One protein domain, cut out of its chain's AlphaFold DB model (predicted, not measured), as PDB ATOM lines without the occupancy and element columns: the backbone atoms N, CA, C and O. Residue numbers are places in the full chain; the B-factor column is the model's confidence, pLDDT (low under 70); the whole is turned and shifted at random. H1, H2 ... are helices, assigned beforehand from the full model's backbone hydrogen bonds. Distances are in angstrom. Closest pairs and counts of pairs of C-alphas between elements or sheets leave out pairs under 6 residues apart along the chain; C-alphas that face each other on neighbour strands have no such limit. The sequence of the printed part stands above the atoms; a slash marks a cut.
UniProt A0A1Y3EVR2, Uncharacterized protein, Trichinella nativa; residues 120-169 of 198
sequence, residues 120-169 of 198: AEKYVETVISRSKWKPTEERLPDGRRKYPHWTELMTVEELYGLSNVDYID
ATOM      1  N   ALA A 120     130.172 124.437 140.558       96.69
ATOM      2  CA  ALA A 120     130.748 125.777 140.680       96.69
ATOM      3  C   ALA A 120     131.091 126.406 139.319       96.69
ATOM      4  O   ALA A 120     130.849 127.592 139.117       96.69
ATOM      5  N   GLU A 121     131.583 125.604 138.370       97.12
ATOM      6  CA  GLU A 121     131.911 126.054 137.012       97.12
ATOM      7  C   GLU A 121     130.683 126.632 136.301       97.12
ATOM      8  O   GLU A 121     130.689 127.806 135.936       97.12
ATOM      9  N   LYS A 122     129.581 125.868 136.222       96.06
ATOM     10  CA  LYS A 122     128.331 126.362 135.619       96.06
ATOM     11  C   LYS A 122     127.799 127.595 136.339       96.06
ATOM     12  O   LYS A 122     127.294 128.512 135.698       96.06
ATOM     13  N   TYR A 123     127.911 127.650 137.667       95.88
ATOM     14  CA  TYR A 123     127.504 128.837 138.415       95.88
ATOM     15  C   TYR A 123     128.304 130.071 137.972       95.88
ATOM     16  O   TYR A 123     127.716 131.085 137.604       95.88
ATOM     17  N   VAL A 124     129.634 129.977 137.914       97.38
ATOM     18  CA  VAL A 124     130.491 131.081 137.457       97.38
ATOM     19  C   VAL A 124     130.196 131.452 136.002       97.38
ATOM     20  O   VAL A 124     130.054 132.636 135.698       97.38
ATOM     21  N   GLU A 125     130.021 130.474 135.111       97.19
ATOM     22  CA  GLU A 125     129.642 130.705 133.712       97.19
ATOM     23  C   GLU A 125     128.318 131.463 133.587       97.19
ATOM     24  O   GLU A 125     128.232 132.429 132.827       97.19
ATOM     25  N   THR A 126     127.292 131.082 134.356       94.12
ATOM     26  CA  THR A 126     125.997 131.783 134.350       94.12
ATOM     27  C   THR A 126     126.118 133.213 134.874       94.12
ATOM     28  O   THR A 126     125.550 134.128 134.278       94.12
ATOM     29  N   VAL A 127     126.912 133.445 135.924       94.88
ATOM     30  CA  VAL A 127     127.167 134.788 136.472       94.88
ATOM     31  C   VAL A 127     127.908 135.664 135.459       94.88
ATOM     32  O   VAL A 127     127.511 136.807 135.233       94.88
ATOM     33  N   ILE A 128     128.942 135.130 134.804       96.12
ATOM     34  CA  ILE A 128     129.689 135.836 133.754       96.12
ATOM     35  C   ILE A 128     128.792 136.112 132.541       96.12
ATOM     36  O   ILE A 128     128.850 137.192 131.961       96.12
ATOM     37  N   SER A 129     127.950 135.160 132.144       93.06
ATOM     38  CA  SER A 129     127.021 135.338 131.021       93.06
ATOM     39  C   SER A 129     125.996 136.428 131.326       93.06
ATOM     40  O   SER A 129     125.746 137.297 130.494       93.06
ATOM     41  N   ARG A 130     125.466 136.444 132.554       88.69
ATOM     42  CA  ARG A 130     124.537 137.473 133.029       88.69
ATOM     43  C   ARG A 130     125.191 138.850 133.136       88.69
ATOM     44  O   ARG A 130     124.534 139.839 132.840       88.69
ATOM     45  N   SER A 131     126.464 138.938 133.524       90.69
ATOM     46  CA  SER A 131     127.184 140.220 133.583       90.69
ATOM     47  C   SER A 131     127.556 140.759 132.199       90.69
ATOM     48  O   SER A 131     127.573 141.970 131.996       90.69
ATOM     49  N   LYS A 132     127.818 139.869 131.235       90.56
ATOM     50  CA  LYS A 132     128.059 140.216 129.826       90.56
ATOM     51  C   LYS A 132     126.781 140.531 129.050       90.56
ATOM     52  O   LYS A 132     126.884 141.025 127.925       90.56
ATOM     53  N   TRP A 133     125.607 140.234 129.609       88.06
ATOM     54  CA  TRP A 133     124.327 140.461 128.950       88.06
ATOM     55  C   TRP A 133     124.149 141.940 128.589       88.06
ATOM     56  O   TRP A 133     124.423 142.839 129.385       88.06
ATOM     57  N   LYS A 134     123.673 142.184 127.369       83.62
ATOM     58  CA  LYS A 134     123.332 143.513 126.865       83.62
ATOM     59  C   LYS A 134     121.914 143.468 126.300       83.62
ATOM     60  O   LYS A 134     121.583 142.478 125.649       83.62
ATOM     61  N   PRO A 135     121.108 144.527 126.497       82.00
ATOM     62  CA  PRO A 135     119.804 144.613 125.861       82.00
ATOM     63  C   PRO A 135     119.939 144.580 124.341       82.00
ATOM     64  O   PRO A 135     120.914 145.093 123.780       82.00
ATOM     65  N   THR A 136     118.927 144.029 123.695       81.44
ATOM     66  CA  THR A 136     118.854 143.823 122.254       81.44
ATOM     67  C   THR A 136     118.908 145.167 121.531       81.44
ATOM     68  O   THR A 136     118.300 146.161 121.942       81.44
ATOM     69  N   GLU A 137     119.657 145.219 120.432       80.94
ATOM     70  CA  GLU A 137     119.774 146.434 119.618       80.94
ATOM     71  C   GLU A 137     118.638 146.593 118.599       80.94
ATOM     72  O   GLU A 137     118.618 147.578 117.858       80.94
ATOM     73  N   GLU A 138     117.676 145.663 118.582       83.31
ATOM     74  CA  GLU A 138     116.482 145.737 117.745       83.31
ATOM     75  C   GLU A 138     115.718 147.035 118.019       83.31
ATOM     76  O   GLU A 138     115.125 147.268 119.081       83.31
ATOM     77  N   ARG A 139     115.727 147.896 117.007       83.44
ATOM     78  CA  ARG A 139     114.976 149.141 116.990       83.44
ATOM     79  C   ARG A 139     113.781 148.993 116.061       83.44
ATOM     80  O   ARG A 139     113.819 148.256 115.078       83.44
ATOM     81  N   LEU A 140     112.711 149.705 116.387       84.44
ATOM     82  CA  LEU A 140     111.637 149.962 115.437       84.44
ATOM     83  C   LEU A 140     112.195 150.723 114.219       84.44
ATOM     84  O   LEU A 140     113.237 151.371 114.339       84.44
ATOM     85  N   PRO A 141     111.478 150.736 113.081       90.88
ATOM     86  CA  PRO A 141     111.849 151.554 111.922       90.88
ATOM     87  C   PRO A 141     112.061 153.046 112.252       90.88
ATOM     88  O   PRO A 141     112.848 153.712 111.596       90.88
ATOM     89  N   ASP A 142     111.412 153.544 113.311       88.56
ATOM     90  CA  ASP A 142     111.542 154.908 113.855       88.56
ATOM     91  C   ASP A 142     112.835 155.137 114.682       88.56
ATOM     92  O   ASP A 142     113.049 156.194 115.263       88.56
ATOM     93  N   GLY A 143     113.692 154.123 114.841       85.81
ATOM     94  CA  GLY A 143     114.928 154.200 115.634       85.81
ATOM     95  C   GLY A 143     114.737 154.093 117.154       85.81
ATOM     96  O   GLY A 143     115.714 153.995 117.901       85.81
ATOM     97  N   ARG A 144     113.492 154.047 117.645       83.62
ATOM     98  CA  ARG A 144     113.184 153.773 119.060       83.62
ATOM     99  C   ARG A 144     113.454 152.308 119.401       83.62
ATOM    100  O   ARG A 144     113.254 151.425 118.570       83.62
ATOM    101  N   ARG A 145     113.867 152.029 120.640       81.50
ATOM    102  CA  ARG A 145     113.974 150.648 121.144       81.50
ATOM    103  C   ARG A 145     112.609 149.964 121.121       81.50
ATOM    104  O   ARG A 145     111.624 150.571 121.536       81.50
ATOM    105  N   LYS A 146     112.572 148.716 120.652       84.00
ATOM    106  CA  LYS A 146     111.341 147.924 120.526       84.00
ATOM    107  C   LYS A 146     110.738 147.561 121.881       84.00
ATOM    108  O   LYS A 146     109.532 147.703 122.060       84.00
ATOM    109  N   TYR A 147     111.583 147.168 122.835       82.31
ATOM    110  CA  TYR A 147     111.176 146.829 124.194       82.31
ATOM    111  C   TYR A 147     112.017 147.578 125.240       82.31
ATOM    112  O   TYR A 147     113.165 147.959 124.980       82.31
ATOM    113  N   PRO A 148     111.463 147.839 126.436       82.62
ATOM    114  CA  PRO A 148     112.250 148.285 127.577       82.62
ATOM    115  C   PRO A 148     113.331 147.265 127.971       82.62
ATOM    116  O   PRO A 148     113.139 146.059 127.877       82.62
ATOM    117  N   HIS A 149     114.459 147.736 128.507       80.81
ATOM    118  CA  HIS A 149     115.569 146.844 128.881       80.81
ATOM    119  C   HIS A 149     115.193 145.797 129.947       80.81
ATOM    120  O   HIS A 149     115.776 144.723 129.987       80.81
ATOM    121  N   TRP A 150     114.228 146.103 130.819       76.69
ATOM    122  CA  TRP A 150     113.819 145.222 131.913       76.69
ATOM    123  C   TRP A 150     112.864 144.107 131.467       76.69
ATOM    124  O   TRP A 150     112.843 143.058 132.102       76.69
ATOM    125  N   THR A 151     112.124 144.287 130.366       73.69
ATOM    126  CA  THR A 151     111.278 143.225 129.788       73.69
ATOM    127  C   THR A 151     112.081 142.164 129.040       73.69
ATOM    128  O   THR A 151     111.551 141.102 128.753       73.69
ATOM    129  N   GLU A 152     113.346 142.437 128.713       74.75
ATOM    130  CA  GLU A 152     114.224 141.488 128.012       74.75
ATOM    131  C   GLU A 152     115.033 140.591 128.965       74.75
ATOM    132  O   GLU A 152     115.674 139.646 128.521       74.75
ATOM    133  N   LEU A 153     115.029 140.889 130.270       73.56
ATOM    134  CA  LEU A 153     115.814 140.154 131.270       73.56
ATOM    135  C   LEU A 153     115.189 138.820 131.689       73.56
ATOM    136  O   LEU A 153     115.914 137.943 132.150       73.56
ATOM    137  N   MET A 154     113.868 138.699 131.590       73.75
ATOM    138  CA  MET A 154     113.108 137.496 131.929       73.75
ATOM    139  C   MET A 154     111.976 137.332 130.930       73.75
ATOM    140  O   MET A 154     111.404 138.331 130.480       73.75
ATOM    141  N   THR A 155     111.627 136.092 130.599       73.12
ATOM    142  CA  THR A 155     110.433 135.874 129.782       73.12
ATOM    143  C   THR A 155     109.177 136.167 130.597       73.12
ATOM    144  O   THR A 155     109.176 136.176 131.832       73.12
ATOM    145  N   VAL A 156     108.074 136.432 129.900       71.62
ATOM    146  CA  VAL A 156     106.781 136.643 130.558       71.62
ATOM    147  C   VAL A 156     106.372 135.384 131.329       71.62
ATOM    148  O   VAL A 156     105.825 135.507 132.423       71.62
ATOM    149  N   GLU A 157     106.678 134.185 130.819       73.50
ATOM    150  CA  GLU A 157     106.388 132.941 131.539       73.50
ATOM    151  C   GLU A 157     107.159 132.860 132.858       73.50
ATOM    152  O   GLU A 157     106.558 132.593 133.898       73.50
ATOM    153  N   GLU A 158     108.459 133.168 132.841       77.50
ATOM    154  CA  GLU A 158     109.287 133.172 134.049       77.50
ATOM    155  C   GLU A 158     108.795 134.198 135.078       77.50
ATOM    156  O   GLU A 158     108.747 133.896 136.272       77.50
ATOM    157  N   LEU A 159     108.372 135.388 134.630       77.44
ATOM    158  CA  LEU A 159     107.848 136.443 135.506       77.44
ATOM    159  C   LEU A 159     106.593 135.992 136.267       77.44
ATOM    160  O   LEU A 159     106.429 136.310 137.445       77.44
ATOM    161  N   TYR A 160     105.704 135.261 135.594       78.19
ATOM    162  CA  TYR A 160     104.465 134.754 136.185       78.19
ATOM    163  C   TYR A 160     104.606 133.343 136.772       78.19
ATOM    164  O   TYR A 160     103.624 132.800 137.278       78.19
ATOM    165  N   GLY A 161     105.808 132.754 136.738       76.88
ATOM    166  CA  GLY A 161     106.055 131.384 137.187       76.88
ATOM    167  C   GLY A 161     105.224 130.346 136.428       76.88
ATOM    168  O   GLY A 161     104.883 129.304 136.989       76.88
ATOM    169  N   LEU A 162     104.847 130.650 135.185       75.25
ATOM    170  CA  LEU A 162     104.126 129.730 134.317       75.25
ATOM    171  C   LEU A 162     105.107 128.675 133.817       75.25
ATOM    172  O   LEU A 162     106.246 128.980 133.460       75.25
ATOM    173  N   SER A 163     104.679 127.414 133.802       69.38
ATOM    174  CA  SER A 163     105.496 126.375 133.190       69.38
ATOM    175  C   SER A 163     105.589 126.649 131.684       69.38
ATOM    176  O   SER A 163     104.586 126.999 131.066       69.38
ATOM    177  N   ASN A 164     106.756 126.433 131.061       64.81
ATOM    178  CA  ASN A 164     106.915 126.527 129.595       64.81
ATOM    179  C   ASN A 164     105.979 125.575 128.809       64.81
ATOM    180  O   ASN A 164     105.966 125.592 127.582       64.81
ATOM    181  N   VAL A 165     105.230 124.715 129.506       63.09
ATOM    182  CA  VAL A 165     104.315 123.721 128.941       63.09
ATOM    183  C   VAL A 165     102.883 124.262 128.834       63.09
ATOM    184  O   VAL A 165     102.118 123.775 128.004       63.09
ATOM    185  N   ASP A 166     102.521 125.301 129.594       57.25
ATOM    186  CA  ASP A 166     101.193 125.926 129.550       57.25
ATOM    187  C   ASP A 166     101.092 126.929 128.387       57.25
ATOM    188  O   ASP A 166     100.806 128.116 128.555       57.25
ATOM    189  N   TYR A 167     101.349 126.457 127.167       72.12
ATOM    190  CA  TYR A 167     101.101 127.235 125.960       72.12
ATOM    191  C   TYR A 167      99.587 127.378 125.759       72.12
ATOM    192  O   TYR A 167      98.887 126.416 125.435       72.12
ATOM    193  N   ILE A 168      99.068 128.596 125.936       65.62
ATOM    194  CA  ILE A 168      97.702 128.930 125.522       65.62
ATOM    195  C   ILE A 168      97.700 128.972 123.996       65.62
ATOM    196  O   ILE A 168      98.125 129.965 123.393       65.62
ATOM    197  N   ASP A 169      97.213 127.904 123.367       73.81
ATOM    198  CA  ASP A 169      97.045 127.896 121.923       73.81
ATOM    199  C   ASP A 169      95.980 128.912 121.519       73.81
ATOM    200  O   ASP A 169      94.776 128.693 121.657       73.81
TER     201      ASP A 169
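This is residues 120 to 169 of the 198 residues of an uncharacterized protein of Trichinella nativa (UniProt A0A1Y3EVR2). Little regular structure is present: a straight helix, H1, sticks out with residues 120 to 129, and beyond it a long loop runs out to a turn around Asp 142 and folds back to the short helix H2, with a loose tail after it. The printed part has 50 residues with two named helices, H1 then H2, and no named strand; the class is all helix, with 18 residues in named elements. It is only just extended, close to loose, with a radius of gyration of the C-alphas of 14.7 A, and flat, spanning 44 by 33 by 14 A.

H1, residues 120 to 132, stands free over residues 120 to 129. H2, residues 156 to 160, is apart from H1, with no C-alpha of the one within 8 A of the other. In H1 and H2 every O i to N i+4 pair is within hydrogen-bond range.

H1 measures 18.3 A, from C-alpha 120 at (130.748, 125.777, 140.680) to C-alpha 132 at (128.059, 140.216, 129.826). H2 measures 6.4 A and ends with C-alpha 160 at (104.465, 134.754, 136.185).

The C-alphas farthest apart, of Ala 120 and Asp 142, are 44.0 A apart. The link from H1 to H2 is long, 23 residues. The printed part has no cut. Its mean pLDDT is 82.0, and residues 163 to 166 and 168 are under 70.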